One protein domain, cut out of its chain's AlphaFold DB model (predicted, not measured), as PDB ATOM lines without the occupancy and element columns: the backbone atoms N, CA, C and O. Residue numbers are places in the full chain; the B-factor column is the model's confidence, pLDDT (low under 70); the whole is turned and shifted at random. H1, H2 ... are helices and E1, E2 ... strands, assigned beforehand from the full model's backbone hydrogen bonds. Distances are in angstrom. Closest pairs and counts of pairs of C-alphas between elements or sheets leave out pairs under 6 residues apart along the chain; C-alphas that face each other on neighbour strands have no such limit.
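What this domain is: This is residues 58 to 162 and 175 to 275 of the 277 residues of an uncharacterized protein of Armatimonadetes bacterium (UniProt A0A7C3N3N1). A closed barrel of eight antiparallel strands, in the order E1 E2 E3 E4 E11 E10 E9 E8 round the ring, makes the core, with E5 paired onto E9 outside the ring and running on into the small hairpin of E6 and E7. H2 packs across the outside of the barrel over E9, E10 and E11, the short H1 and H3 are on it elsewhere, and residues 87 to 93 stick out as a free loop. The 206 printed residues have three named helices and eleven named strands, in the order H1 E1 E2 E3 E4 H2 E5 E6 E7 E8 E9 E10 E11 H3, of mixed class. The whole is compact, with a radius of gyration of the C-alphas of 16.9 A and spans of 54 by 43 by 38 A.

How they stand to each other: E1, residues 98 to 110, E2, 113 to 122, E3, 126 to 131, and E4, 134 to 141, form a meander, each strand the antiparallel neighbour of the one before; E8, 203 to 209, E9, 233 to 242, E10, 248 to 254, and E11, 257 to 265, form another. N 106 and O 117 of E1 and E2 are 2.8 A apart, within hydrogen-bond range. E4 and E11, one from each meander, are antiparallel neighbours, with N 139 and O 262 at 2.8 A, and E8 and E1, antiparallel neighbours too, close the barrel, with N 205 and O 105 at 2.8 A. E9 is staggered: it pairs with E8 over residues 233 to 234, N 233 and O 204 at 3.0 A, and with E5, residues 182 to 188, over residues 237 to 242, N 185 and O 239 at 2.8 A. E6, residues 190 to 192, and E7, 199 to 201, are a hairpin, with N 191 and O 200 at 2.8 A. H2, residues 145 to 158, is outside the barrel at a height of 9.0 A over the sheet, across the strands at 79 degrees to E9 on the local plane; its closest C-alphas to E11 are those of Glu 148 and Trp 258, 6.4 A. H1, residues 58 to 66, is outside it at 9.8 A, with Arg 58 and Leu 207 of E8 its closest C-alphas, 6.7 A. H3, residues 268 to 274, is on the barrel too, the C-alphas of Lys 271 and Ala 135 of E4 being its closest, 7.3 A. Every O i to N i+4 pair is within hydrogen-bond range in H1, H2 and H3.

Where its parts are: H1 begins at C-alpha 58 (-4.268, 24.376, -45.835), and H3 ends at C-alpha 274 (-14.604, 8.584, -57.427). E1, 32.8 A long, bends by 65 degrees at residue 101; E2 is 29.1 A, E9 28.5 A, E11 25.1 A and H2 20.1 A.

The domain as a whole: The C-alphas of Gly 93 and Ser 162 are the two farthest apart, 55.1 A. Residues 163 to 174 are not printed, with 28.4 A between C-alphas 162 and 175. H1 to E1 and E8 to E9 are long links. Mean pLDDT of the printed part is 71.8; 72 residues are under 70, among them 58 to 74 and 175 to 188.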
ATOM      1  N   ARG A  58      -3.329  24.796 -44.782       39.53
ATOM      2  CA  ARG A  58      -4.268  24.376 -45.835       39.53
ATOM      3  C   ARG A  58      -3.553  23.933 -47.104       39.53
ATOM      4  O   ARG A  58      -3.914  22.885 -47.610       39.53
ATOM      5  N   GLU A  59      -2.545  24.663 -47.580       40.16
ATOM      6  CA  GLU A  59      -1.748  24.276 -48.759       40.16
ATOM      7  C   GLU A  59      -0.882  23.054 -48.417       40.16
ATOM      8  O   GLU A  59      -0.911  22.075 -49.146       40.16
ATOM      9  N   ALA A  60      -0.278  22.994 -47.222       44.31
ATOM     10  CA  ALA A  60       0.406  21.787 -46.744       44.31
ATOM     11  C   ALA A  60      -0.542  20.593 -46.488       44.31
ATOM     12  O   ALA A  60      -0.125  19.435 -46.570       44.31
ATOM     13  N   ALA A  61      -1.815  20.832 -46.146       47.19
ATOM     14  CA  ALA A  61      -2.814  19.768 -46.024       47.19
ATOM     15  C   ALA A  61      -3.331  19.310 -47.392       47.19
ATOM     16  O   ALA A  61      -3.453  18.105 -47.584       47.19
ATOM     17  N   LEU A  62      -3.571  20.232 -48.330       48.81
ATOM     18  CA  LEU A  62      -3.932  19.960 -49.723       48.81
ATOM     19  C   LEU A  62      -2.804  19.222 -50.451       48.81
ATOM     20  O   LEU A  62      -3.076  18.195 -51.056       48.81
ATOM     21  N   ASP A  63      -1.546  19.634 -50.293       49.16
ATOM     22  CA  ASP A  63      -0.369  18.921 -50.811       49.16
ATOM     23  C   ASP A  63      -0.258  17.508 -50.220       49.16
ATOM     24  O   ASP A  63       0.062  16.545 -50.918       49.16
ATOM     25  N   ASN A  64      -0.576  17.343 -48.930       47.12
ATOM     26  CA  ASN A  64      -0.639  16.022 -48.304       47.12
ATOM     27  C   ASN A  64      -1.881  15.203 -48.697       47.12
ATOM     28  O   ASN A  64      -1.899  14.002 -48.458       47.12
ATOM     29  N   LEU A  65      -2.947  15.821 -49.203       45.19
ATOM     30  CA  LEU A  65      -4.116  15.122 -49.746       45.19
ATOM     31  C   LEU A  65      -3.833  14.692 -51.193       45.19
ATOM     32  O   LEU A  65      -4.077  13.543 -51.551       45.19
ATOM     33  N   GLN A  66      -3.208  15.567 -51.984       47.72
ATOM     34  CA  GLN A  66      -2.743  15.287 -53.342       47.72
ATOM     35  C   GLN A  66      -1.685  14.172 -53.373       47.72
ATOM     36  O   GLN A  66      -1.724  13.312 -54.253       47.72
ATOM     37  N   SER A  67      -0.776  14.122 -52.390       49.50
ATOM     38  CA  SER A  67       0.265  13.084 -52.304       49.50
ATOM     39  C   SER A  67      -0.268  11.673 -52.011       49.50
ATOM     40  O   SER A  67       0.436  10.692 -52.258       49.50
ATOM     41  N   LEU A  68      -1.511  11.550 -51.531       50.59
ATOM     42  CA  LEU A  68      -2.174  10.271 -51.255       50.59
ATOM     43  C   LEU A  68      -2.876   9.677 -52.485       50.59
ATOM     44  O   LEU A  68      -3.426   8.579 -52.399       50.59
ATOM     45  N   GLY A  69      -2.851  10.374 -53.627       48.47
ATOM     46  CA  GLY A  69      -3.447   9.894 -54.873       48.47
ATOM     47  C   GLY A  69      -4.971   9.791 -54.816       48.47
ATOM     48  O   GLY A  69      -5.550   9.035 -55.590       48.47
ATOM     49  N   ILE A  70      -5.615  10.518 -53.897       48.16
ATOM     50  CA  ILE A  70      -7.068  10.690 -53.820       48.16
ATOM     51  C   ILE A  70      -7.354  12.159 -54.135       48.16
ATOM     52  O   ILE A  70      -6.638  13.015 -53.618       48.16
ATOM     53  N   PRO A  71      -8.340  12.469 -54.996       50.16
ATOM     54  CA  PRO A  71      -8.657  13.839 -55.366       50.16
ATOM     55  C   PRO A  71      -8.821  14.697 -54.116       50.16
ATOM     56  O   PRO A  71      -9.563  14.336 -53.201       50.16
ATOM     57  N   SER A  72      -8.116  15.825 -54.070       52.78
ATOM     58  CA  SER A  72      -8.413  16.871 -53.102       52.78
ATOM     59  C   SER A  72      -9.757  17.474 -53.498       52.78
ATOM     60  O   SER A  72      -9.848  18.112 -54.546       52.78
ATOM     61  N   VAL A  73     -10.788  17.213 -52.702       61.72
ATOM     62  CA  VAL A  73     -12.131  17.757 -52.911       61.72
ATOM     63  C   VAL A  73     -12.355  18.852 -51.877       61.72
ATOM     64  O   VAL A  73     -12.137  18.613 -50.685       61.72
ATOM     65  N   ASP A  74     -12.761  20.041 -52.313       67.50
ATOM     66  CA  ASP A  74     -13.117  21.115 -51.396       67.50
ATOM     67  C   ASP A  74     -14.544  20.899 -50.874       67.50
ATOM     68  O   ASP A  74     -15.409  20.310 -51.528       67.50
ATOM     69  N   ALA A  75     -14.823  21.361 -49.655       73.25
ATOM     70  CA  ALA A  75     -16.193  21.355 -49.161       73.25
ATOM     71  C   ALA A  75     -17.106  22.200 -50.073       73.25
ATOM     72  O   ALA A  75     -16.832  23.371 -50.331       73.25
ATOM     73  N   GLY A  76     -18.223  21.615 -50.497       74.25
ATOM     74  CA  GLY A  76     -19.182  22.160 -51.459       74.25
ATOM     75  C   GLY A  76     -19.070  21.554 -52.858       74.25
ATOM     76  O   GLY A  76     -19.968  21.752 -53.674       74.25
ATOM     77  N   ASP A  77     -18.011  20.795 -53.142       77.56
ATOM     78  CA  ASP A  77     -17.855  20.140 -54.437       77.56
ATOM     79  C   ASP A  77     -18.746  18.905 -54.557       77.56
ATOM     80  O   ASP A  77     -18.972  18.163 -53.598       77.56
ATOM     81  N   VAL A  78     -19.224  18.650 -55.772       80.56
ATOM     82  CA  VAL A  78     -20.010  17.460 -56.095       80.56
ATOM     83  C   VAL A  78     -19.073  16.325 -56.502       80.56
ATOM     84  O   VAL A  78     -18.380  16.407 -57.513       80.56
ATOM     85  N   ILE A  79     -19.084  15.241 -55.731       78.56
ATOM     86  CA  ILE A  79     -18.467  13.962 -56.078       78.56
ATOM     87  C   ILE A  79     -19.445  13.162 -56.929       78.56
ATOM     88  O   ILE A  79     -20.541  12.827 -56.478       78.56
ATOM     89  N   SER A  80     -19.017  12.799 -58.133       77.62
ATOM     90  CA  SER A  80     -19.763  11.898 -59.007       77.62
ATOM     91  C   SER A  80     -19.414  10.429 -58.782       77.62
ATOM     92  O   SER A  80     -18.322  10.079 -58.337       77.62
ATOM     93  N   ASN A  81     -20.349   9.554 -59.154       77.38
ATOM     94  CA  ASN A  81     -20.208   8.094 -59.114       77.38
ATOM     95  C   ASN A  81     -19.901   7.527 -57.718       77.38
ATOM     96  O   ASN A  81     -19.115   6.587 -57.584       77.38
ATOM     97  N   VAL A  82     -20.532   8.067 -56.672       78.88
ATOM     98  CA  VAL A  82     -20.357   7.550 -55.309       78.88
ATOM     99  C   VAL A  82     -20.874   6.104 -55.212       78.88
ATOM    100  O   VAL A  82     -22.032   5.850 -55.554       78.88
ATOM    101  N   PRO A  83     -20.058   5.139 -54.743       75.06
ATOM    102  CA  PRO A  83     -20.487   3.749 -54.632       75.06
ATOM    103  C   PRO A  83     -21.672   3.565 -53.670       75.06
ATOM    104  O   PRO A  83     -21.877   4.349 -52.745       75.06
ATOM    105  N   LEU A  84     -22.441   2.488 -53.847       75.00
ATOM    106  CA  LEU A  84     -23.459   2.065 -52.879       75.00
ATOM    107  C   LEU A  84     -22.825   1.364 -51.682       75.00
ATOM    108  O   LEU A  84     -21.891   0.579 -51.838       75.00
ATOM    109  N   LEU A  85     -23.392   1.552 -50.487       71.50
ATOM    110  CA  LEU A  85     -22.990   0.770 -49.311       71.50
ATOM    111  C   LEU A  85     -23.260  -0.728 -49.502       71.50
ATOM    112  O   LEU A  85     -22.432  -1.544 -49.110       71.50
ATOM    113  N   ASP A  86     -24.398  -1.053 -50.123       68.94
ATOM    114  CA  ASP A  86     -24.829  -2.406 -50.479       68.94
ATOM    115  C   ASP A  86     -24.725  -2.584 -52.008       68.94
ATOM    116  O   ASP A  86     -25.650  -2.212 -52.739       68.94
ATOM    117  N   PRO A  87     -23.573  -3.060 -52.514       58.72
ATOM    118  CA  PRO A  87     -23.332  -3.197 -53.946       58.72
ATOM    119  C   PRO A  87     -24.129  -4.344 -54.575       58.72
ATOM    120  O   PRO A  87     -24.283  -4.350 -55.793       58.72
ATOM    121  N   ASP A  88     -24.666  -5.272 -53.775       60.34
ATOM    122  CA  ASP A  88     -25.438  -6.427 -54.253       60.34
ATOM    123  C   ASP A  88     -26.870  -6.043 -54.661       60.34
ATOM    124  O   ASP A  88     -27.609  -6.845 -55.238       60.34
ATOM    125  N   ARG A  89     -27.263  -4.787 -54.417       62.41
ATOM    126  CA  ARG A  89     -28.516  -4.186 -54.890       62.41
ATOM    127  C   ARG A  89     -28.249  -2.976 -55.792       62.41
ATOM    128  O   ARG A  89     -28.673  -1.867 -55.453       62.41
ATOM    129  N   PRO A  90     -27.554  -3.141 -56.932       56.75
ATOM    130  CA  PRO A  90     -27.334  -2.032 -57.843       56.75
ATOM    131  C   PRO A  90     -28.677  -1.604 -58.445       56.75
ATOM    132  O   PRO A  90     -29.438  -2.421 -58.963       56.75
ATOM    133  N   VAL A  91     -28.978  -0.309 -58.373       54.38
ATOM    134  CA  VAL A  91     -30.087   0.281 -59.129       54.38
ATOM    135  C   VAL A  91     -29.617   0.421 -60.580       54.38
ATOM    136  O   VAL A  91     -28.543   0.965 -60.832       54.38
ATOM    137  N   GLU A  92     -30.376  -0.091 -61.549       45.69
ATOM    138  CA  GLU A  92     -30.025   0.053 -62.968       45.69
ATOM    139  C   GLU A  92     -29.952   1.541 -63.365       45.69
ATOM    140  O   GLU A  92     -30.849   2.325 -63.059       45.69
ATOM    141  N   GLY A  93     -28.873   1.935 -64.055       54.47
ATOM    142  CA  GLY A  93     -28.675   3.302 -64.562       54.47
ATOM    143  C   GLY A  93     -28.079   4.311 -63.571       54.47
ATOM    144  O   GLY A  93     -28.121   5.512 -63.834       54.47
ATOM    145  N   TRP A  94     -27.536   3.865 -62.435       54.25
ATOM    146  CA  TRP A  94     -27.167   4.773 -61.348       54.25
ATOM    147  C   TRP A  94     -25.888   5.590 -61.596       54.25
ATOM    148  O   TRP A  94     -24.804   5.046 -61.799       54.25
ATOM    149  N   ARG A  95     -26.032   6.918 -61.502       58.53
ATOM    150  CA  ARG A  95     -24.975   7.897 -61.219       58.53
ATOM    151  C   ARG A  95     -25.347   8.570 -59.902       58.53
ATOM    152  O   ARG A  95     -26.344   9.286 -59.849       58.53
ATOM    153  N   ALA A  96     -24.610   8.282 -58.835       67.38
ATOM    154  CA  ALA A  96     -24.805   8.961 -57.562       67.38
ATOM    155  C   ALA A  96     -23.871  10.167 -57.490       67.38
ATOM    156  O   ALA A  96     -22.658  10.001 -57.380       67.38
ATOM    157  N   ASP A  97     -24.458  11.356 -57.546       77.44
ATOM    158  CA  ASP A  97     -23.772  12.616 -57.294       77.44
ATOM    159  C   ASP A  97     -24.037  13.033 -55.841       77.44
ATOM    160  O   ASP A  97     -25.181  13.009 -55.377       77.44
ATOM    161  N   GLN A  98     -22.982  13.344 -55.091       79.69
ATOM    162  CA  GLN A  98     -23.060  13.748 -53.686       79.69
ATOM    163  C   GLN A  98     -22.198  14.975 -53.448       79.69
ATOM    164  O   GLN A  98     -21.045  14.996 -53.852       79.69
ATOM    165  N   GLU A  99     -22.722  15.972 -52.748       81.81
ATOM    166  CA  GLU A  99     -21.941  17.154 -52.382       81.81
ATOM    167  C   GLU A  99     -21.124  16.876 -51.109       81.81
ATOM    168  O   GLU A  99     -21.614  16.258 -50.155       81.81
ATOM    169  N   VAL A 100     -19.866  17.321 -51.090       83.00
ATOM    170  CA  VAL A 100     -19.002  17.276 -49.907       83.00
ATOM    171  C   VAL A 100     -19.421  18.370 -48.943       83.00
ATOM    172  O   VAL A 100     -19.459  19.550 -49.276       83.00
ATOM    173  N   LEU A 101     -19.700  18.000 -47.703       85.81
ATOM    174  CA  LEU A 101     -20.017  18.952 -46.649       85.81
ATOM    175  C   LEU A 101     -18.762  19.435 -45.928       85.81
ATOM    176  O   LEU A 101     -18.621  20.622 -45.648       85.81
ATOM    177  N   VAL A 102     -17.862  18.516 -45.592       83.75
ATOM    178  CA  VAL A 102     -16.688  18.802 -44.761       83.75
ATOM    179  C   VAL A 102     -15.559  17.869 -45.158       83.75
ATOM    180  O   VAL A 102     -15.784  16.675 -45.363       83.75
ATOM    181  N   THR A 103     -14.336  18.396 -45.174       83.06
ATOM    182  CA  THR A 103     -13.125  17.574 -45.162       83.06
ATOM    183  C   THR A 103     -12.375  17.744 -43.846       83.06
ATOM    184  O   THR A 103     -12.194  18.855 -43.343       83.06
ATOM    185  N   ALA A 104     -11.953  16.631 -43.255       80.75
ATOM    186  CA  ALA A 104     -11.232  16.608 -41.990       80.75
ATOM    187  C   ALA A 104     -10.125  15.552 -42.008       80.75
ATOM    188  O   ALA A 104     -10.229  14.537 -42.692       80.75
ATOM    189  N   ARG A 105      -9.080  15.781 -41.213       81.50
ATOM    190  CA  ARG A 105      -7.978  14.846 -40.997       81.50
ATOM    191  C   ARG A 105      -7.845  14.538 -39.517       81.50
ATOM    192  O   ARG A 105      -7.636  15.432 -38.701       81.50
ATOM    193  N   ALA A 106      -7.933  13.261 -39.180       80.19
ATOM    194  CA  ALA A 106      -7.512  12.751 -37.888       80.19
ATOM    195  C   ALA A 106      -6.055  12.288 -37.980       80.19
ATOM    196  O   ALA A 106      -5.658  11.648 -38.954       80.19
ATOM    197  N   VAL A 107      -5.248  12.597 -36.968       77.81
ATOM    198  CA  VAL A 107      -3.889  12.052 -36.847       77.81
ATOM    199  C   VAL A 107      -3.848  11.149 -35.630       77.81
ATOM    200  O   VAL A 107      -3.889  11.612 -34.489       77.81
ATOM    201  N   GLN A 108      -3.762   9.849 -35.893       75.62
ATOM    202  CA  GLN A 108      -3.617   8.827 -34.874       75.62
ATOM    203  C   GLN A 108      -2.132   8.560 -34.655       75.62
ATOM    204  O   GLN A 108      -1.441   8.119 -35.566       75.62
ATOM    205  N   TYR A 109      -1.611   8.788 -33.456       71.00
ATOM    206  CA  TYR A 109      -0.247   8.358 -33.148       71.00
ATOM    207  C   TYR A 109      -0.270   6.848 -32.814       71.00
ATOM    208  O   TYR A 109      -1.173   6.366 -32.145       71.00
ATOM    209  N   MET A 110       0.658   6.046 -33.329       67.50
ATOM    210  CA  MET A 110       0.765   4.614 -32.999       67.50
ATOM    211  C   MET A 110       2.228   4.208 -32.788       67.50
ATOM    212  O   MET A 110       3.139   5.014 -32.985       67.50
ATOM    213  N   SER A 111       2.469   2.944 -32.413       64.94
ATOM    214  CA  SER A 111       3.815   2.338 -32.348       64.94
ATOM    215  C   SER A 111       4.606   2.443 -33.635       64.94
ATOM    216  O   SER A 111       5.821   2.612 -33.591       64.94
ATOM    217  N   GLN A 112       3.918   2.426 -34.768       68.50
ATOM    218  CA  GLN A 112       4.519   2.562 -36.085       68.50
ATOM    219  C   GLN A 112       4.752   4.029 -36.498       68.50
ATOM    220  O   GLN A 112       5.324   4.271 -37.556       68.50
ATOM    221  N   GLY A 113       4.333   5.001 -35.678       68.00
ATOM    222  CA  GLY A 113       4.371   6.432 -35.985       68.00
ATOM    223  C   GLY A 113       2.976   7.045 -36.176       68.00
ATOM    224  O   GLY A 113       1.968   6.398 -35.886       68.00
ATOM    225  N   PRO A 114       2.893   8.318 -36.606       73.38
ATOM    226  CA  PRO A 114       1.622   8.963 -36.911       73.38
ATOM    227  C   PRO A 114       0.976   8.346 -38.156       73.38
ATOM    228  O   PRO A 114       1.602   8.234 -39.207       73.38
ATOM    229  N   ILE A 115      -0.299   7.997 -38.038       76.25
ATOM    230  CA  ILE A 115      -1.153   7.484 -39.102       76.25
ATOM    231  C   ILE A 115      -2.213   8.554 -39.387       76.25
ATOM    232  O   ILE A 115      -3.120   8.749 -38.569       76.25
ATOM    233  N   PRO A 116      -2.106   9.282 -40.511       78.31
ATOM    234  CA  PRO A 116      -3.156  10.191 -40.936       78.31
ATOM    235  C   PRO A 116      -4.364   9.398 -41.447       78.31
ATOM    236  O   PRO A 116      -4.224   8.374 -42.121       78.31
ATOM    237  N   GLN A 117      -5.547   9.898 -41.122       83.69
ATOM    238  CA  GLN A 117      -6.827   9.421 -41.612       83.69
ATOM    239  C   GLN A 117      -7.622  10.612 -42.137       83.69
ATOM    240  O   GLN A 117      -7.959  11.515 -41.373       83.69
ATOM    241  N   ASP A 118      -7.950  10.584 -43.421       84.06
ATOM    242  CA  ASP A 118      -8.769  11.603 -44.065       84.06
ATOM    243  C   ASP A 118     -10.229  11.185 -44.081       84.06
ATOM    244  O   ASP A 118     -10.557  10.010 -44.247       84.06
ATOM    245  N   MET A 119     -11.106  12.157 -43.875       86.81
ATOM    246  CA  MET A 119     -12.543  11.970 -43.774       86.81
ATOM    247  C   MET A 119     -13.241  13.021 -44.627       86.81
ATOM    248  O   MET A 119     -13.034  14.221 -44.441       86.81
ATOM    249  N   LEU A 120     -14.067  12.553 -45.555       86.62
ATOM    250  CA  LEU A 120     -14.885  13.373 -46.441       86.62
ATOM    251  C   LEU A 120     -16.346  13.098 -46.101       86.62
ATOM    252  O   LEU A 120     -16.848  12.004 -46.359       86.62
ATOM    253  N   GLU A 121     -17.014  14.063 -45.483       87.50
ATOM    254  CA  GLU A 121     -18.439  13.973 -45.187       87.50
ATOM    255  C   GLU A 121     -19.265  14.361 -46.418       87.50
ATOM    256  O   GLU A 121     -19.013  15.400 -47.023       87.50
ATOM    257  N   LEU A 122     -20.279  13.563 -46.749       86.56
ATOM    258  CA  LEU A 122     -21.186  13.777 -47.877       86.56
ATOM    259  C   LEU A 122     -22.600  14.137 -47.406       86.56
ATOM    260  O   LEU A 122     -23.051  13.691 -46.347       86.56
ATOM    261  N   THR A 123     -23.352  14.847 -48.249       82.88
ATOM    262  CA  THR A 123     -24.733  15.293 -47.981       82.88
ATOM    263  C   THR A 123     -25.708  14.201 -47.550       82.88
ATOM    264  O   THR A 123     -26.620  14.472 -46.774       82.88
ATOM    265  N   SER A 124     -25.533  12.959 -48.010       78.38
ATOM    266  CA  SER A 124     -26.450  11.847 -47.702       78.38
ATOM    267  C   SER A 124     -26.082  11.067 -46.432       78.38
ATOM    268  O   SER A 124     -26.397   9.881 -46.320       78.38
ATOM    269  N   HIS A 125     -25.402  11.707 -45.476       81.88
ATOM    270  CA  HIS A 125     -24.911  11.079 -44.240       81.88
ATOM    271  C   HIS A 125     -23.935   9.917 -44.478       81.88
ATOM    272  O   HIS A 125     -23.860   8.967 -43.690       81.88
ATOM    273  N   TYR A 126     -23.192   9.996 -45.580       86.31
ATOM    274  CA  TYR A 126     -22.074   9.109 -45.870       86.31
ATOM    275  C   TYR A 126     -20.760   9.801 -45.535       86.31
ATOM    276  O   TYR A 126     -20.661  11.025 -45.552       86.31
ATOM    277  N   MET A 127     -19.746   8.996 -45.263       88.25
ATOM    278  CA  MET A 127     -18.382   9.435 -45.065       88.25
ATOM    279  C   MET A 127     -17.452   8.541 -45.874       88.25
ATOM    280  O   MET A 127     -17.545   7.314 -45.798       88.25
ATOM    281  N   ILE A 128     -16.548   9.150 -46.632       88.81
ATOM    282  CA  ILE A 128     -15.415   8.438 -47.218       88.81
ATOM    283  C   ILE A 128     -14.244   8.596 -46.259       88.81
ATOM    284  O   ILE A 128     -13.866   9.715 -45.921       88.81
ATOM    285  N   VAL A 129     -13.686   7.475 -45.812       88.56
ATOM    286  CA  VAL A 129     -12.544   7.444 -44.898       88.56
ATOM    287  C   VAL A 129     -11.350   6.847 -45.611       88.56
ATOM    288  O   VAL A 129     -11.423   5.730 -46.117       88.56
ATOM    289  N   VAL A 130     -10.236   7.567 -45.623       85.81
ATOM    290  CA  VAL A 130      -8.984   7.121 -46.227       85.81
ATOM    291  C   VAL A 130      -7.944   6.989 -45.138       85.81
ATOM    292  O   VAL A 130      -7.654   7.941 -44.423       85.81
ATOM    293  N   VAL A 131      -7.351   5.810 -45.019       81.75
ATOM    294  CA  VAL A 131      -6.304   5.548 -44.035       81.75
ATOM    295  C   VAL A 131      -5.351   4.487 -44.565       81.75
ATOM    296  O   VAL A 131      -5.781   3.448 -45.066       81.75
ATOM    297  N   ALA A 132      -4.046   4.751 -44.468       77.62
ATOM    298  CA  ALA A 132      -2.984   3.813 -44.848       77.62
ATOM    299  C   ALA A 132      -3.180   3.160 -46.241       77.62
ATOM    300  O   ALA A 132      -3.061   1.943 -46.393       77.62
ATOM    301  N   GLY A 133      -3.530   3.959 -47.257       72.94
ATOM    302  CA  GLY A 133      -3.734   3.493 -48.640       72.94
ATOM    303  C   GLY A 133      -5.041   2.726 -48.890       72.94
ATOM    304  O   GLY A 133      -5.274   2.231 -49.993       72.94
ATOM    305  N   LYS A 134      -5.916   2.621 -47.886       81.56
ATOM    306  CA  LYS A 134      -7.261   2.049 -48.015       81.56
ATOM    307  C   LYS A 134      -8.298   3.161 -47.973       81.56
ATOM    308  O   LYS A 134      -8.119   4.135 -47.252       81.56
ATOM    309  N   ALA A 135      -9.382   2.979 -48.717       85.94
ATOM    310  CA  ALA A 135     -10.534   3.870 -48.711       85.94
ATOM    311  C   ALA A 135     -11.776   3.070 -48.316       85.94
ATOM    312  O   ALA A 135     -11.947   1.933 -48.758       85.94
ATOM    313  N   PHE A 136     -12.624   3.654 -47.483       88.38
ATOM    314  CA  PHE A 136     -13.847   3.054 -46.976       88.38
ATOM    315  C   PHE A 136     -15.007   3.988 -47.267       88.38
ATOM    316  O   PHE A 136     -14.905   5.186 -47.022       88.38
ATOM    317  N   LEU A 137     -16.115   3.434 -47.747       89.56
ATOM    318  CA  LEU A 137     -17.388   4.136 -47.797       89.56
ATOM    319  C   LEU A 137     -18.193   3.725 -46.575       89.56
ATOM    320  O   LEU A 137     -18.469   2.539 -46.390       89.56
ATOM    321  N   MET A 138     -18.569   4.699 -45.756       89.25
ATOM    322  CA  MET A 138     -19.236   4.487 -44.479       89.25
ATOM    323  C   MET A 138     -20.533   5.287 -44.415       89.25
ATOM    324  O   MET A 138     -20.609   6.393 -44.936       89.25
ATOM    325  N   LYS A 139     -21.567   4.742 -43.780       87.94
ATOM    326  CA  LYS A 139     -22.851   5.411 -43.555       87.94
ATOM    327  C   LYS A 139     -23.020   5.693 -42.071       87.94
ATOM    328  O   LYS A 139     -22.725   4.818 -41.256       87.94
ATOM    329  N   ARG A 140     -23.514   6.884 -41.725       86.50
ATOM    330  CA  ARG A 140     -23.840   7.230 -40.337       86.50
ATOM    331  C   ARG A 140     -24.871   6.249 -39.784       86.50
ATOM    332  O   ARG A 140     -25.906   6.004 -40.407       86.50
ATOM    333  N   TYR A 141     -24.591   5.746 -38.594       84.75
ATOM    334  CA  TYR A 141     -25.494   4.932 -37.800       84.75
ATOM    335  C   TYR A 141     -25.971   5.745 -36.590       84.75
ATOM    336  O   TYR A 141     -25.169   6.361 -35.887       84.75
ATOM    337  N   ASN A 142     -27.288   5.787 -36.376       83.06
ATOM    338  CA  ASN A 142     -27.875   6.471 -35.228       83.06
ATOM    339  C   ASN A 142     -27.830   5.529 -34.028       83.06
ATOM    340  O   ASN A 142     -28.582   4.559 -33.997       83.06
ATOM    341  N   MET A 143     -26.957   5.829 -33.070       79.25
ATOM    342  CA  MET A 143     -26.803   5.020 -31.867       79.25
ATOM    343  C   MET A 143     -27.946   5.248 -30.876       79.25
ATOM    344  O   MET A 143     -28.487   6.349 -30.767       79.25
ATOM    345  N   THR A 144     -28.281   4.205 -30.128       82.38
ATOM    346  CA  THR A 144     -29.102   4.270 -28.920       82.38
ATOM    347  C   THR A 144     -28.232   4.569 -27.695       82.38
ATOM    348  O   THR A 144     -27.018   4.365 -27.706       82.38
ATOM    349  N   GLU A 145     -28.861   5.015 -26.606       77.88
ATOM    350  CA  GLU A 145     -28.180   5.367 -25.349       77.88
ATOM    351  C   GLU A 145     -27.318   4.220 -24.790       77.88
ATOM    352  O   GLU A 145     -26.202   4.441 -24.320       77.88
ATOM    353  N   ALA A 146     -27.799   2.977 -24.896       78.44
ATOM    354  CA  ALA A 146     -27.048   1.805 -24.455       78.44
ATOM    355  C   ALA A 146     -25.776   1.581 -25.296       78.44
ATOM    356  O   ALA A 146     -24.727   1.232 -24.753       78.44
ATOM    357  N   GLU A 147     -25.845   1.816 -26.609       77.69
ATOM    358  CA  GLU A 147     -24.702   1.658 -27.518       77.69
ATOM    359  C   GLU A 147     -23.643   2.745 -27.266       77.69
ATOM    360  O   GLU A 147     -22.444   2.456 -27.253       77.69
ATOM    361  N   GLU A 148     -24.072   3.985 -27.000       77.94
ATOM    362  CA  GLU A 148     -23.170   5.082 -26.633       77.94
ATOM    363  C   GLU A 148     -22.440   4.810 -25.312       77.94
ATOM    364  O   GLU A 148     -21.224   5.014 -25.220       77.94
ATOM    365  N   LEU A 149     -23.162   4.319 -24.297       76.81
ATOM    366  CA  LEU A 149     -22.569   3.956 -23.011       76.81
ATOM    367  C   LEU A 149     -21.516   2.855 -23.187       76.81
ATOM    368  O   LEU A 149     -20.417   2.955 -22.642       76.81
ATOM    369  N   TYR A 150     -21.809   1.850 -24.010       76.12
ATOM    370  CA  TYR A 150     -20.875   0.770 -24.299       76.12
ATOM    371  C   TYR A 150     -19.601   1.257 -25.003       76.12
ATOM    372  O   TYR A 150     -18.488   0.921 -24.588       76.12
ATOM    373  N   LEU A 151     -19.720   2.095 -26.038       76.12
ATOM    374  CA  LEU A 151     -18.546   2.680 -26.696       76.12
ATOM    375  C   LEU A 151     -17.731   3.545 -25.728       76.12
ATOM    376  O   LEU A 151     -16.496   3.524 -25.765       76.12
ATOM    377  N   GLN A 152     -18.396   4.253 -24.813       76.25
ATOM    378  CA  GLN A 152     -17.731   5.004 -23.755       76.25
ATOM    379  C   GLN A 152     -16.934   4.099 -22.807       76.25
ATOM    380  O   GLN A 152     -15.807   4.446 -22.445       76.25
ATOM    381  N   GLU A 153     -17.469   2.939 -22.430       74.56
ATOM    382  CA  GLU A 153     -16.736   1.940 -21.647       74.56
ATOM    383  C   GLU A 153     -15.521   1.407 -22.417       74.56
ATOM    384  O   GLU A 153     -14.413   1.390 -21.875       74.56
ATOM    385  N   GLN A 154     -15.685   1.051 -23.698       72.31
ATOM    386  CA  GLN A 154     -14.581   0.596 -24.557       72.31
ATOM    387  C   GLN A 154     -13.473   1.648 -24.650       72.31
ATOM    388  O   GLN A 154     -12.288   1.337 -24.495       72.31
ATOM    389  N   ARG A 155     -13.855   2.920 -24.808       71.88
ATOM    390  CA  ARG A 155     -12.928   4.048 -24.742       71.88
ATOM    391  C   ARG A 155     -12.174   4.084 -23.417       71.88
ATOM    392  O   ARG A 155     -10.951   4.172 -23.417       71.88
ATOM    393  N   GLN A 156     -12.876   4.026 -22.287       70.44
ATOM    394  CA  GLN A 156     -12.248   4.084 -20.963       70.44
ATOM    395  C   GLN A 156     -11.291   2.912 -20.710       70.44
ATOM    396  O   GLN A 156     -10.255   3.089 -20.067       70.44
ATOM    397  N   VAL A 157     -11.609   1.722 -21.225       67.19
ATOM    398  CA  VAL A 157     -10.716   0.559 -21.175       67.19
ATOM    399  C   VAL A 157      -9.452   0.811 -21.997       67.19
ATOM    400  O   VAL A 157      -8.349   0.616 -21.483       67.19
ATOM    401  N   ALA A 158      -9.600   1.279 -23.237       58.09
ATOM    402  CA  ALA A 158      -8.492   1.514 -24.162       58.09
ATOM    403  C   ALA A 158      -7.554   2.656 -23.735       58.09
ATOM    404  O   ALA A 158      -6.347   2.563 -23.938       58.09
ATOM    405  N   VAL A 159      -8.082   3.709 -23.099       56.75
ATOM    406  CA  VAL A 159      -7.295   4.843 -22.563       56.75
ATOM    407  C   VAL A 159      -6.406   4.425 -21.373       56.75
ATOM    408  O   VAL A 159      -5.548   5.183 -20.933       56.75
ATOM    409  N   GLY A 160      -6.539   3.188 -20.882       55.19
ATOM    410  CA  GLY A 160      -5.785   2.695 -19.737       55.19
ATOM    411  C   GLY A 160      -6.435   3.159 -18.436       55.19
ATOM    412  O   GLY A 160      -6.503   4.341 -18.106       55.19
ATOM    413  N   ARG A 161      -6.953   2.197 -17.674       48.84
ATOM    414  CA  ARG A 161      -7.775   2.430 -16.481       48.84
ATOM    415  C   ARG A 161      -6.999   3.164 -15.379       48.84
ATOM    416  O   ARG A 161      -6.295   2.528 -14.597       48.84
ATOM    417  N   SER A 162      -7.306   4.439 -15.148       40.03
ATOM    418  CA  SER A 162      -7.481   4.902 -13.762       40.03
ATOM    419  C   SER A 162      -8.874   4.466 -13.273       40.03
ATOM    420  O   SER A 162      -9.797   5.256 -13.129       40.03
ATOM    421  N   GLU A 175     -27.279  -4.616 -29.480       39.44
ATOM    422  CA  GLU A 175     -28.587  -4.832 -30.112       39.44
ATOM    423  C   GLU A 175     -28.847  -3.753 -31.177       39.44
ATOM    424  O   GLU A 175     -28.771  -2.565 -30.894       39.44
ATOM    425  N   GLY A 176     -29.145  -4.164 -32.415       43.56
ATOM    426  CA  GLY A 176     -29.297  -3.254 -33.566       43.56
ATOM    427  C   GLY A 176     -28.034  -3.108 -34.422       43.56
ATOM    428  O   GLY A 176     -28.120  -2.779 -35.607       43.56
ATOM    429  N   PHE A 177     -26.880  -3.508 -33.888       51.50
ATOM    430  CA  PHE A 177     -25.587  -3.522 -34.567       51.50
ATOM    431  C   PHE A 177     -25.436  -4.760 -35.470       51.50
ATOM    432  O   PHE A 177     -24.550  -5.591 -35.292       51.50
ATOM    433  N   LEU A 178     -26.386  -4.923 -36.402       48.28
ATOM    434  CA  LEU A 178     -26.487  -5.992 -37.408       48.28
ATOM    435  C   LEU A 178     -25.950  -7.370 -36.966       48.28
ATOM    436  O   LEU A 178     -25.276  -8.017 -37.754       48.28
ATOM    437  N   GLY A 179     -26.215  -7.833 -35.737       48.47
ATOM    438  CA  GLY A 179     -25.849  -9.184 -35.269       48.47
ATOM    439  C   GLY A 179     -24.415  -9.631 -35.593       48.47
ATOM    440  O   GLY A 179     -24.190 -10.816 -35.830       48.47
ATOM    441  N   GLN A 180     -23.472  -8.693 -35.697       55.41
ATOM    442  CA  GLN A 180     -22.114  -8.972 -36.148       55.41
ATOM    443  C   GLN A 180     -21.177  -9.103 -34.956       55.41
ATOM    444  O   GLN A 180     -21.197  -8.282 -34.043       55.41
ATOM    445  N   ASP A 181     -20.311 -10.113 -35.006       62.50
ATOM    446  CA  ASP A 181     -19.162 -10.207 -34.114       62.50
ATOM    447  C   ASP A 181     -18.097  -9.220 -34.603       62.50
ATOM    448  O   ASP A 181     -17.406  -9.459 -35.603       62.50
ATOM    449  N   TRP A 182     -17.997  -8.081 -33.921       63.16
ATOM    450  CA  TRP A 182     -17.035  -7.033 -34.246       63.16
ATOM    451  C   TRP A 182     -15.706  -7.303 -33.565       63.16
ATOM    452  O   TRP A 182     -15.589  -7.250 -32.340       63.16
ATOM    453  N   GLU A 183     -14.671  -7.528 -34.366       65.44
ATOM    454  CA  GLU A 183     -13.311  -7.556 -33.854       65.44
ATOM    455  C   GLU A 183     -12.776  -6.122 -33.812       65.44
ATOM    456  O   GLU A 183     -12.475  -5.529 -34.855       65.44
ATOM    457  N   VAL A 184     -12.665  -5.552 -32.609       63.34
ATOM    458  CA  VAL A 184     -12.016  -4.251 -32.409       63.34
ATOM    459  C   VAL A 184     -10.544  -4.387 -32.785       63.34
ATOM    460  O   VAL A 184      -9.775  -5.080 -32.124       63.34
ATOM    461  N   ARG A 185     -10.149  -3.717 -33.866       66.19
ATOM    462  CA  ARG A 185      -8.785  -3.773 -34.407       66.19
ATOM    463  C   ARG A 185      -7.868  -2.762 -33.746       66.19
ATOM    464  O   ARG A 185      -6.682  -3.021 -33.572       66.19
ATOM    465  N   SER A 186      -8.403  -1.596 -33.408       65.75
ATOM    466  CA  SER A 186      -7.620  -0.526 -32.804       65.75
ATOM    467  C   SER A 186      -8.522   0.500 -32.147       65.75
ATOM    468  O   SER A 186      -9.619   0.765 -32.641       65.75
ATOM    469  N   ALA A 187      -7.996   1.143 -31.113       65.31
ATOM    470  CA  ALA A 187      -8.548   2.369 -30.577       65.31
ATOM    471  C   ALA A 187      -7.416   3.354 -30.261       65.31
ATOM    472  O   ALA A 187      -6.322   2.920 -29.886       65.31
ATOM    473  N   ALA A 188      -7.642   4.657 -30.429       67.44
ATOM    474  CA  ALA A 188      -6.632   5.676 -30.140       67.44
ATOM    475  C   ALA A 188      -7.192   6.930 -29.483       67.44
ATOM    476  O   ALA A 188      -8.305   7.343 -29.768       67.44
ATOM    477  N   GLY A 189      -6.373   7.540 -28.617       70.25
ATOM    478  CA  GLY A 189      -6.704   8.713 -27.806       70.25
ATOM    479  C   GLY A 189      -5.468   9.480 -27.342       70.25
ATOM    480  O   GLY A 189      -4.509   9.628 -28.099       70.25
ATOM    481  N   GLU A 190      -5.494   9.966 -26.099       66.56
ATOM    482  CA  GLU A 190      -4.286  10.401 -25.391       66.56
ATOM    483  C   GLU A 190      -3.416   9.168 -25.136       66.56
ATOM    484  O   GLU A 190      -3.827   8.232 -24.452       66.56
ATOM    485  N   ILE A 191      -2.265   9.115 -25.795       60.41
ATOM    486  CA  ILE A 191      -1.406   7.939 -25.839       60.41
ATOM    487  C   ILE A 191       0.041   8.325 -25.578       60.41
ATOM    488  O   ILE A 191       0.521   9.387 -25.975       60.41
ATOM    489  N   THR A 192       0.783   7.413 -24.970       59.97
ATOM    490  CA  THR A 192       2.226   7.565 -24.838       59.97
ATOM    491  C   THR A 192       2.877   7.320 -26.197       59.97
ATOM    492  O   THR A 192       2.833   6.203 -26.709       59.97
ATOM    493  N   ASP A 193       3.501   8.348 -26.772       60.09
ATOM    494  CA  ASP A 193       4.330   8.229 -27.968       60.09
ATOM    495  C   ASP A 193       5.418   7.169 -27.708       60.09
ATOM    496  O   ASP A 193       6.248   7.343 -26.815       60.09
ATOM    497  N   PRO A 194       5.444   6.076 -28.472       54.38
ATOM    498  CA  PRO A 194       6.347   4.954 -28.233       54.38
ATOM    499  C   PRO A 194       7.801   5.267 -28.600       54.38
ATOM    500  O   PRO A 194       8.707   4.576 -28.148       54.38
ATOM    501  N   THR A 195       8.035   6.320 -29.387       61.81
ATOM    502  CA  THR A 195       9.377   6.794 -29.743       61.81
ATOM    503  C   THR A 195       9.895   7.808 -28.725       61.81
ATOM    504  O   THR A 195      11.083   7.819 -28.414       61.81
ATOM    505  N   THR A 196       9.025   8.674 -28.191       71.88
ATOM    506  CA  THR A 196       9.448   9.787 -27.312       71.88
ATOM    507  C   THR A 196       9.037   9.652 -25.846       71.88
ATOM    508  O   THR A 196       9.424  10.490 -25.034       71.88
ATOM    509  N   ALA A 197       8.256   8.627 -25.497       69.38
ATOM    510  CA  ALA A 197       7.627   8.402 -24.191       69.38
ATOM    511  C   ALA A 197       6.756   9.569 -23.678       69.38
ATOM    512  O   ALA A 197       6.341   9.581 -22.518       69.38
ATOM    513  N   ARG A 198       6.470  10.568 -24.522       72.69
ATOM    514  CA  ARG A 198       5.620  11.712 -24.177       72.69
ATOM    515  C   ARG A 198       4.166  11.373 -24.439       72.69
ATOM    516  O   ARG A 198       3.862  10.753 -25.451       72.69
ATOM    517  N   GLN A 199       3.269  11.847 -23.583       66.31
ATOM    518  CA  GLN A 199       1.848  11.825 -23.911       66.31
ATOM    519  C   GLN A 199       1.608  12.692 -25.151       66.31
ATOM    520  O   GLN A 199       2.027  13.852 -25.205       66.31
ATOM    521  N   ARG A 200       0.975  12.105 -26.161       65.62
ATOM    522  CA  ARG A 200       0.476  12.781 -27.352       65.62
ATOM    523  C   ARG A 200      -0.992  12.453 -27.512       65.62
ATOM    524  O   ARG A 200      -1.410  11.309 -27.389       65.62
ATOM    525  N   GLN A 201      -1.767  13.476 -27.817       68.56
ATOM    526  CA  GLN A 201      -3.184  13.332 -28.072       68.56
ATOM    527  C   GLN A 201      -3.414  13.089 -29.561       68.56
ATOM    528  O   GLN A 201      -2.874  13.817 -30.393       68.56
ATOM    529  N   SER A 202      -4.213  12.077 -29.898       71.88
ATOM    530  CA  SER A 202      -4.804  11.987 -31.236       71.88
ATOM    531  C   SER A 202      -5.756  13.165 -31.434       71.88
ATOM    532  O   SER A 202      -6.594  13.440 -30.573       71.88
ATOM    533  N   VAL A 203      -5.605  13.886 -32.543       76.00
ATOM    534  CA  VAL A 203      -6.372  15.109 -32.808       76.00
ATOM    535  C   VAL A 203      -7.132  15.006 -34.114       76.00
ATOM    536  O   VAL A 203      -6.645  14.428 -35.088       76.00
ATOM    537  N   LEU A 204      -8.321  15.601 -34.118       78.06
ATOM    538  CA  LEU A 204      -9.098  15.858 -35.319       78.06
ATOM    539  C   LEU A 204      -8.885  17.310 -35.748       78.06
ATOM    540  O   LEU A 204      -9.068  18.219 -34.938       78.06
ATOM    541  N   GLN A 205      -8.532  17.519 -37.014       75.88
ATOM    542  CA  GLN A 205      -8.400  18.830 -37.639       75.88
ATOM    543  C   GLN A 205      -9.388  18.952 -38.798       75.88
ATOM    544  O   GLN A 205      -9.421  18.105 -39.690       75.88
ATOM    545  N   VAL A 206     -10.172  20.028 -38.816       76.31
ATOM    546  CA  VAL A 206     -11.067  20.336 -39.939       76.31
ATOM    547  C   VAL A 206     -10.287  21.087 -41.010       76.31
ATOM    548  O   VAL A 206      -9.733  22.155 -40.754       76.31
ATOM    549  N   LEU A 207     -10.230  20.509 -42.207       73.12
ATOM    550  CA  LEU A 207      -9.467  21.033 -43.337       73.12
ATOM    551  C   LEU A 207     -10.290  22.017 -44.173       73.12
ATOM    552  O   LEU A 207      -9.783  23.074 -44.555       73.12
ATOM    553  N   SER A 208     -11.574  21.724 -44.378       75.81
ATOM    554  CA  SER A 208     -12.526  22.611 -45.056       75.81
ATOM    555  C   SER A 208     -13.954  22.416 -44.525       75.81
ATOM    556  O   SER A 208     -14.257  21.393 -43.913       75.81
ATOM    557  N   TYR A 209     -14.833  23.404 -44.735       77.38
ATOM    558  CA  TYR A 209     -16.231  23.364 -44.290       77.38
ATOM    559  C   TYR A 209     -17.169  24.004 -45.326       77.38
ATOM    560  O   TYR A 209     -16.823  25.020 -45.928       77.38
ATOM    561  N   ASN A 210     -18.374  23.450 -45.495       79.69
ATOM    562  CA  ASN A 210     -19.419  24.019 -46.347       79.69
ATOM    563  C   ASN A 210     -20.208  25.113 -45.588       79.69
ATOM    564  O   ASN A 210     -20.768  24.850 -44.519       79.69
ATOM    565  N   PRO A 211     -20.329  26.344 -46.114       75.31
ATOM    566  CA  PRO A 211     -21.044  27.435 -45.440       75.31
ATOM    567  C   PRO A 211     -22.548  27.201 -45.206       75.31
ATOM    568  O   PRO A 211     -23.167  27.934 -44.433       75.31
ATOM    569  N   ASN A 212     -23.167  26.235 -45.890       76.62
ATOM    570  CA  ASN A 212     -24.606  25.963 -45.813       76.62
ATOM    571  C   ASN A 212     -24.990  24.904 -44.762       76.62
ATOM    572  O   ASN A 212     -26.178  24.728 -44.504       76.62
ATOM    573  N   LEU A 213     -24.012  24.261 -44.109       73.81
ATOM    574  CA  LEU A 213     -24.181  23.188 -43.110       73.81
ATOM    575  C   LEU A 213     -25.110  23.505 -41.920       73.81
ATOM    576  O   LEU A 213     -25.568  22.610 -41.221       73.81
ATOM    577  N   TRP A 214     -25.367  24.780 -41.633       74.31
ATOM    578  CA  TRP A 214     -26.156  25.186 -40.460       74.31
ATOM    579  C   TRP A 214     -27.269  26.175 -40.789       74.31
ATOM    580  O   TRP A 214     -27.900  26.719 -39.884       74.31
ATOM    581  N   LYS A 215     -27.500  26.441 -42.078       77.12
ATOM    582  CA  LYS A 215     -28.590  27.323 -42.495       77.12
ATOM    583  C   LYS A 215     -29.923  26.605 -42.298       77.12
ATOM    584  O   LYS A 215     -29.993  25.382 -42.376       77.12
ATOM    585  N   GLU A 216     -30.979  27.359 -42.017       66.88
ATOM    586  CA  GLU A 216     -32.335  26.818 -41.906       66.88
ATOM    587  C   GLU A 216     -32.715  26.116 -43.226       66.88
ATOM    588  O   GLU A 216     -32.607  26.711 -44.297       66.88
ATOM    589  N   GLY A 217     -33.062  24.824 -43.160       69.25
ATOM    590  CA  GLY A 217     -33.253  23.958 -44.337       69.25
ATOM    591  C   GLY A 217     -31.973  23.348 -44.939       69.25
ATOM    592  O   GLY A 217     -32.061  22.644 -45.941       69.25
ATOM    593  N   GLY A 218     -30.801  23.605 -44.352       66.69
ATOM    594  CA  GLY A 218     -29.498  23.080 -44.773       66.69
ATOM    595  C   GLY A 218     -29.173  21.680 -44.234       66.69
ATOM    596  O   GLY A 218     -29.887  21.123 -43.398       66.69
ATOM    597  N   TYR A 219     -28.074  21.104 -44.727       73.75
ATOM    598  CA  TYR A 219     -27.632  19.746 -44.393       73.75
ATOM    599  C   TYR A 219     -27.079  19.655 -42.975       73.75
ATOM    600  O   TYR A 219     -26.164  20.390 -42.630       73.75
ATOM    601  N   THR A 220     -27.560  18.715 -42.165       72.31
ATOM    602  CA  THR A 220     -26.989  18.475 -40.837       72.31
ATOM    603  C   THR A 220     -25.717  17.649 -40.926       72.31
ATOM    604  O   THR A 220     -25.715  16.541 -41.464       72.31
ATOM    605  N   SER A 221     -24.649  18.161 -40.311       74.75
ATOM    606  CA  SER A 221     -23.434  17.373 -40.176       74.75
ATOM    607  C   SER A 221     -23.638  16.126 -39.307       74.75
ATOM    608  O   SER A 221     -24.383  16.095 -38.318       74.75
ATOM    609  N   THR A 222     -22.932  15.086 -39.705       76.00
ATOM    610  CA  THR A 222     -22.728  13.800 -39.062       76.00
ATOM    611  C   THR A 222     -21.540  13.807 -38.104       76.00
ATOM    612  O   THR A 222     -21.464  12.975 -37.201       76.00
ATOM    613  N   LEU A 223     -20.672  14.801 -38.233       76.69
ATOM    614  CA  LEU A 223     -19.596  15.138 -37.318       76.69
ATOM    615  C   LEU A 223     -20.138  16.030 -36.166       76.69
ATOM    616  O   LEU A 223     -21.061  16.827 -36.373       76.69
ATOM    617  N   PRO A 224     -19.615  15.900 -34.928       71.81
ATOM    618  CA  PRO A 224     -20.137  16.623 -33.769       71.81
ATOM    619  C   PRO A 224     -20.194  18.148 -33.918       71.81
ATOM    620  O   PRO A 224     -19.324  18.790 -34.506       71.81
ATOM    621  N   ARG A 225     -21.217  18.762 -33.312       67.44
ATOM    622  CA  ARG A 225     -21.335  20.226 -33.245       67.44
ATOM    623  C   ARG A 225     -20.135  20.820 -32.505       67.44
ATOM    624  O   ARG A 225     -19.734  20.312 -31.466       67.44
ATOM    625  N   GLY A 226     -19.607  21.925 -33.026       68.31
ATOM    626  CA  GLY A 226     -18.486  22.651 -32.422       68.31
ATOM    627  C   GLY A 226     -17.102  22.218 -32.905       68.31
ATOM    628  O   GLY A 226     -16.151  22.948 -32.660       68.31
ATOM    629  N   ILE A 227     -16.980  21.115 -33.652       72.69
ATOM    630  CA  ILE A 227     -15.667  20.696 -34.174       72.69
ATOM    631  C   ILE A 227     -15.246  21.469 -35.434       72.69
ATOM    632  O   ILE A 227     -14.091  21.433 -35.837       72.69
ATOM    633  N   PHE A 228     -16.190  22.169 -36.068       72.69
ATOM    634  CA  PHE A 228     -15.994  22.936 -37.307       72.69
ATOM    635  C   PHE A 228     -15.508  24.363 -37.089       72.69
ATOM    636  O   PHE A 228     -15.706  25.232 -37.935       72.69
ATOM    637  N   ASP A 229     -14.893  24.623 -35.946       71.25
ATOM    638  CA  ASP A 229     -14.326  25.924 -35.602       71.25
ATOM    639  C   ASP A 229     -12.920  26.141 -36.200       71.25
ATOM    640  O   ASP A 229     -12.317  27.194 -36.002       71.25
ATOM    641  N   GLY A 230     -12.402  25.155 -36.944       64.94
ATOM    642  CA  GLY A 230     -11.060  25.174 -37.526       64.94
ATOM    643  C   GLY A 230      -9.942  24.921 -36.510       64.94
ATOM    644  O   GLY A 230      -8.770  24.973 -36.884       64.94
ATOM    645  N   ASN A 231     -10.280  24.633 -35.252       65.50
ATOM    646  CA  ASN A 231      -9.317  24.306 -34.212       65.50
ATOM    647  C   ASN A 231      -9.087  22.787 -34.134       65.50
ATOM    648  O   ASN A 231      -9.947  21.998 -34.527       65.50
ATOM    649  N   PRO A 232      -7.930  22.342 -33.616       68.06
ATOM    650  CA  PRO A 232      -7.732  20.948 -33.244       68.06
ATOM    651  C   PRO A 232      -8.618  20.556 -32.055       68.06
ATOM    652  O   PRO A 232      -8.660  21.270 -31.052       68.06
ATOM    653  N   HIS A 233      -9.255  19.386 -32.133       69.12
ATOM    654  CA  HIS A 233     -10.089  18.846 -31.051       69.12
ATOM    655  C   HIS A 233      -9.515  17.567 -30.454       69.12
ATOM    656  O   HIS A 233      -8.912  16.748 -31.153       69.12
ATOM    657  N   ALA A 234      -9.772  17.378 -29.157       70.81
ATOM    658  CA  ALA A 234      -9.552  16.119 -28.461       70.81
ATOM    659  C   ALA A 234     -10.394  15.012 -29.111       70.81
ATOM    660  O   ALA A 234     -11.624  15.062 -29.062       70.81
ATOM    661  N   TYR A 235      -9.731  14.018 -29.700       73.31
ATOM    662  CA  TYR A 235     -10.366  12.982 -30.507       73.31
ATOM    663  C   TYR A 235      -9.997  11.592 -29.993       73.31
ATOM    664  O   TYR A 235      -8.846  11.326 -29.636       73.31
ATOM    665  N   PHE A 236     -10.990  10.709 -29.950       76.25
ATOM    666  CA  PHE A 236     -10.792   9.291 -29.695       76.25
ATOM    667  C   PHE A 236     -11.539   8.471 -30.733       76.25
ATOM    668  O   PHE A 236     -12.695   8.786 -30.994       76.25
ATOM    669  N   ASP A 237     -10.945   7.406 -31.265       80.56
ATOM    670  CA  ASP A 237     -11.640   6.491 -32.167       80.56
ATOM    671  C   ASP A 237     -11.493   5.017 -31.819       80.56
ATOM    672  O   ASP A 237     -10.580   4.593 -31.116       80.56
ATOM    673  N   VAL A 238     -12.450   4.245 -32.321       76.50
ATOM    674  CA  VAL A 238     -12.538   2.793 -32.288       76.50
ATOM    675  C   VAL A 238     -12.789   2.329 -33.712       76.50
ATOM    676  O   VAL A 238     -13.699   2.808 -34.393       76.50
ATOM    677  N   LYS A 239     -11.984   1.370 -34.155       83.69
ATOM    678  CA  LYS A 239     -12.098   0.745 -35.471       83.69
ATOM    679  C   LYS A 239     -12.342  -0.735 -35.273       83.69
ATOM    680  O   LYS A 239     -11.596  -1.389 -34.541       83.69
ATOM    681  N   ALA A 240     -13.355  -1.266 -35.941       79.94
ATOM    682  CA  ALA A 240     -13.652  -2.690 -35.902       79.94
ATOM    683  C   ALA A 240     -13.996  -3.227 -37.287       79.94
ATOM    684  O   ALA A 240     -14.421  -2.478 -38.168       79.94
ATOM    685  N   LEU A 241     -13.808  -4.532 -37.466       80.06
ATOM    686  CA  LEU A 241     -14.228  -5.254 -38.661       80.06
ATOM    687  C   LEU A 241     -15.197  -6.368 -38.262       80.06
ATOM    688  O   LEU A 241     -14.930  -7.105 -37.313       80.06
ATOM    689  N   GLY A 242     -16.308  -6.480 -38.982       76.69
ATOM    690  CA  GLY A 242     -17.263  -7.570 -38.845       76.69
ATOM    691  C   GLY A 242     -16.699  -8.828 -39.494       76.69
ATOM    692  O   GLY A 242     -16.455  -8.854 -40.702       76.69
ATOM    693  N   ASN A 243     -16.486  -9.878 -38.702       71.81
ATOM    694  CA  ASN A 243     -15.796 -11.085 -39.169       71.81
ATOM    695  C   ASN A 243     -16.558 -11.842 -40.268       71.81
ATOM    696  O   ASN A 243     -15.942 -12.410 -41.166       71.81
ATOM    697  N   SER A 244     -17.891 -11.845 -40.209       70.56
ATOM    698  CA  SER A 244     -18.756 -12.576 -41.144       70.56
ATOM    699  C   SER A 244     -19.143 -11.776 -42.391       70.56
ATOM    700  O   SER A 244     -19.452 -12.366 -43.421       70.56
ATOM    701  N   THR A 245     -19.131 -10.447 -42.314       72.69
ATOM    702  CA  THR A 245     -19.644  -9.554 -43.370       72.69
ATOM    703  C   THR A 245     -18.550  -8.756 -44.071       72.69
ATOM    704  O   THR A 245     -18.795  -8.177 -45.127       72.69
ATOM    705  N   GLY A 246     -17.357  -8.663 -43.473       74.69
ATOM    706  CA  GLY A 246     -16.287  -7.783 -43.939       74.69
ATOM    707  C   GLY A 246     -16.596  -6.289 -43.783       74.69
ATOM    708  O   GLY A 246     -15.856  -5.460 -44.318       74.69
ATOM    709  N   GLN A 247     -17.672  -5.926 -43.074       83.19
ATOM    710  CA  GLN A 247     -18.006  -4.529 -42.818       83.19
ATOM    711  C   GLN A 247     -16.998  -3.890 -41.862       83.19
ATOM    712  O   GLN A 247     -16.431  -4.547 -40.995       83.19
ATOM    713  N   ALA A 248     -16.781  -2.591 -42.013       85.56
ATOM    714  CA  ALA A 248     -15.950  -1.778 -41.145       85.56
ATOM    715  C   ALA A 248     -16.821  -0.845 -40.309       85.56
ATOM    716  O   ALA A 248     -17.688  -0.161 -40.850       85.56
ATOM    717  N   MET A 249     -16.550  -0.786 -39.010       86.69
ATOM    718  CA  MET A 249     -17.056   0.245 -38.114       86.69
ATOM    719  C   MET A 249     -15.945   1.258 -37.849       86.69
ATOM    720  O   MET A 249     -14.816   0.884 -37.521       86.69
ATOM    721  N   LEU A 250     -16.311   2.534 -37.908       88.75
ATOM    722  CA  LEU A 250     -15.563   3.640 -37.334       88.75
ATOM    723  C   LEU A 250     -16.483   4.348 -36.343       88.75
ATOM    724  O   LEU A 250     -17.488   4.936 -36.735       88.75
ATOM    725  N   ALA A 251     -16.123   4.308 -35.067       87.00
ATOM    726  CA  ALA A 251     -16.779   5.096 -34.038       87.00
ATOM    727  C   ALA A 251     -15.767   6.060 -33.437       87.00
ATOM    728  O   ALA A 251     -14.648   5.660 -33.133       87.00
ATOM    729  N   PHE A 252     -16.139   7.317 -33.243       85.44
ATOM    730  CA  PHE A 252     -15.274   8.277 -32.575       85.44
ATOM    731  C   PHE A 252     -16.037   9.149 -31.590       85.44
ATOM    732  O   PHE A 252     -17.207   9.478 -31.785       85.44
ATOM    733  N   TYR A 253     -15.338   9.515 -30.522       80.06
ATOM    734  CA  TYR A 253     -15.805  10.395 -29.472       80.06
ATOM    735  C   TYR A 253     -15.051  11.711 -29.554       80.06
ATOM    736  O   TYR A 253     -13.824  11.755 -29.415       80.06
ATOM    737  N   CYS A 254     -15.797  12.787 -29.763       76.94
ATOM    738  CA  CYS A 254     -15.251  14.131 -29.822       76.94
ATOM    739  C   CYS A 254     -16.212  15.095 -29.124       76.94
ATOM    740  O   CYS A 254     -17.426  15.017 -29.312       76.94
ATOM    741  N   ALA A 255     -15.665  15.979 -28.287       72.19
ATOM    742  CA  ALA A 255     -16.407  17.042 -27.603       72.19
ATOM    743  C   ALA A 255     -17.689  16.593 -26.862       72.19
ATOM    744  O   ALA A 255     -18.668  17.333 -26.803       72.19
ATOM    745  N   GLY A 256     -17.696  15.392 -26.272       72.94
ATOM    746  CA  GLY A 256     -18.853  14.908 -25.509       72.94
ATOM    747  C   GLY A 256     -19.838  14.045 -26.293       72.94
ATOM    748  O   GLY A 256     -20.813  13.588 -25.707       72.94
ATOM    749  N   VAL A 257     -19.607  13.820 -27.588       77.31
ATOM    750  CA  VAL A 257     -20.563  13.149 -28.475       77.31
ATOM    751  C   VAL A 257     -19.898  11.975 -29.184       77.31
ATOM    752  O   VAL A 257     -18.803  12.115 -29.737       77.31
ATOM    753  N   TRP A 258     -20.579  10.829 -29.194       82.62
ATOM    754  CA  TRP A 258     -20.215   9.693 -30.033       82.62
ATOM    755  C   TRP A 258     -20.784   9.859 -31.441       82.62
ATOM    756  O   TRP A 258     -21.915  10.289 -31.648       82.62
ATOM    757  N   SER A 259     -19.993   9.496 -32.441       85.12
ATOM    758  CA  SER A 259     -20.439   9.362 -33.826       85.12
ATOM    759  C   SER A 259     -19.986   8.010 -34.348       85.12
ATOM    760  O   SER A 259     -18.815   7.665 -34.211       85.12
ATOM    761  N   CYS A 260     -20.912   7.241 -34.917       86.25
ATOM    762  CA  CYS A 260     -20.649   5.896 -35.415       86.25
ATOM    763  C   CYS A 260     -21.023   5.786 -36.889       86.25
ATOM    764  O   CYS A 260     -22.069   6.268 -37.331       86.25
ATOM    765  N   TYR A 261     -20.141   5.140 -37.639       88.88
ATOM    766  CA  TYR A 261     -20.286   4.875 -39.054       88.88
ATOM    767  C   TYR A 261     -19.988   3.412 -39.313       88.88
ATOM    768  O   TYR A 261     -19.028   2.854 -38.781       88.88
ATOM    769  N   ILE A 262     -20.789   2.813 -40.183       87.31
ATOM    770  CA  ILE A 262     -20.615   1.435 -40.621       87.31
ATOM    771  C   ILE A 262     -20.559   1.428 -42.137       87.31
ATOM    772  O   ILE A 262     -21.336   2.110 -42.806       87.31
ATOM    773  N   GLY A 263     -19.648   0.652 -42.700       87.94
ATOM    774  CA  GLY A 263     -19.605   0.471 -44.134       87.94
ATOM    775  C   GLY A 263     -18.615  -0.568 -44.580       87.94
ATOM    776  O   GLY A 263     -18.483  -1.605 -43.943       87.94
ATOM    777  N   ARG A 264     -17.952  -0.324 -45.705       88.00
ATOM    778  CA  ARG A 264     -17.068  -1.308 -46.331       88.00
ATOM    779  C   ARG A 264     -15.880  -0.643 -46.998       88.00
ATOM    780  O   ARG A 264     -15.899   0.547 -47.309       88.00
ATOM    781  N   MET A 265     -14.855  -1.443 -47.243       87.50
ATOM    782  CA  MET A 265     -13.720  -1.025 -48.052       87.50
ATOM    783  C   MET A 265     -14.150  -0.864 -49.515       87.50
ATOM    784  O   MET A 265     -14.937  -1.658 -50.038       87.50
ATOM    785  N   LEU A 266     -13.620   0.166 -50.163       84.44
ATOM    786  CA  LEU A 266     -13.763   0.385 -51.593       84.44
ATOM    787  C   LEU A 266     -12.780  -0.492 -52.363       84.44
ATOM    788  O   LEU A 266     -11.604  -0.605 -51.998       84.44
ATOM    789  N   THR A 267     -13.263  -1.080 -53.450       83.88
ATOM    790  CA  THR A 267     -12.428  -1.745 -54.457       83.88
ATOM    791  C   THR A 267     -11.605  -0.719 -55.233       83.88
ATOM    792  O   THR A 267     -11.931   0.467 -55.255       83.88
ATOM    793  N   ASP A 268     -10.538  -1.151 -55.902       82.06
ATOM    794  CA  ASP A 268      -9.704  -0.230 -56.685       82.06
ATOM    795  C   ASP A 268     -10.470   0.399 -57.860       82.06
ATOM    796  O   ASP A 268     -10.265   1.572 -58.167       82.06
ATOM    797  N   THR A 269     -11.424  -0.330 -58.447       80.62
ATOM    798  CA  THR A 269     -12.339   0.205 -59.465       80.62
ATOM    799  C   THR A 269     -13.201   1.331 -58.901       80.62
ATOM    800  O   THR A 269     -13.286   2.401 -59.493       80.62
ATOM    801  N   GLU A 270     -13.811   1.125 -57.732       81.00
ATOM    802  CA  GLU A 270     -14.640   2.147 -57.082       81.00
ATOM    803  C   GLU A 270     -13.828   3.368 -56.667       81.00
ATOM    804  O   GLU A 270     -14.296   4.494 -56.813       81.00
ATOM    805  N   LYS A 271     -12.593   3.153 -56.190       78.69
ATOM    806  CA  LYS A 271     -11.663   4.250 -55.919       78.69
ATOM    807  C   LYS A 271     -11.446   5.071 -57.178       78.69
ATOM    808  O   LYS A 271     -11.640   6.271 -57.103       78.69
ATOM    809  N   ALA A 272     -11.115   4.444 -58.310       75.69
ATOM    810  CA  ALA A 272     -10.877   5.141 -59.574       75.69
ATOM    811  C   ALA A 272     -12.111   5.922 -60.064       75.69
ATOM    812  O   ALA A 272     -11.977   7.049 -60.533       75.69
ATOM    813  N   MET A 273     -13.317   5.369 -59.898       73.62
ATOM    814  CA  MET A 273     -14.564   6.030 -60.312       73.62
ATOM    815  C   MET A 273     -14.857   7.318 -59.535       73.62
ATOM    816  O   MET A 273     -15.377   8.267 -60.122       73.62
ATOM    817  N   LEU A 274     -14.490   7.375 -58.251       71.75
ATOM    818  CA  LEU A 274     -14.604   8.584 -57.427       71.75
ATOM    819  C   LEU A 274     -13.656   9.707 -57.880       71.75
ATOM    820  O   LEU A 274     -13.861  10.856 -57.502       71.75
ATOM    821  N   GLN A 275     -12.613   9.387 -58.656       61.38
ATOM    822  CA  GLN A 275     -11.582  10.350 -59.063       61.38
ATOM    823  C   GLN A 275     -11.888  11.087 -60.360       61.38
ATOM    824  O   GLN A 275     -11.151  12.009 -60.695       61.38
TER     825      GLN A 275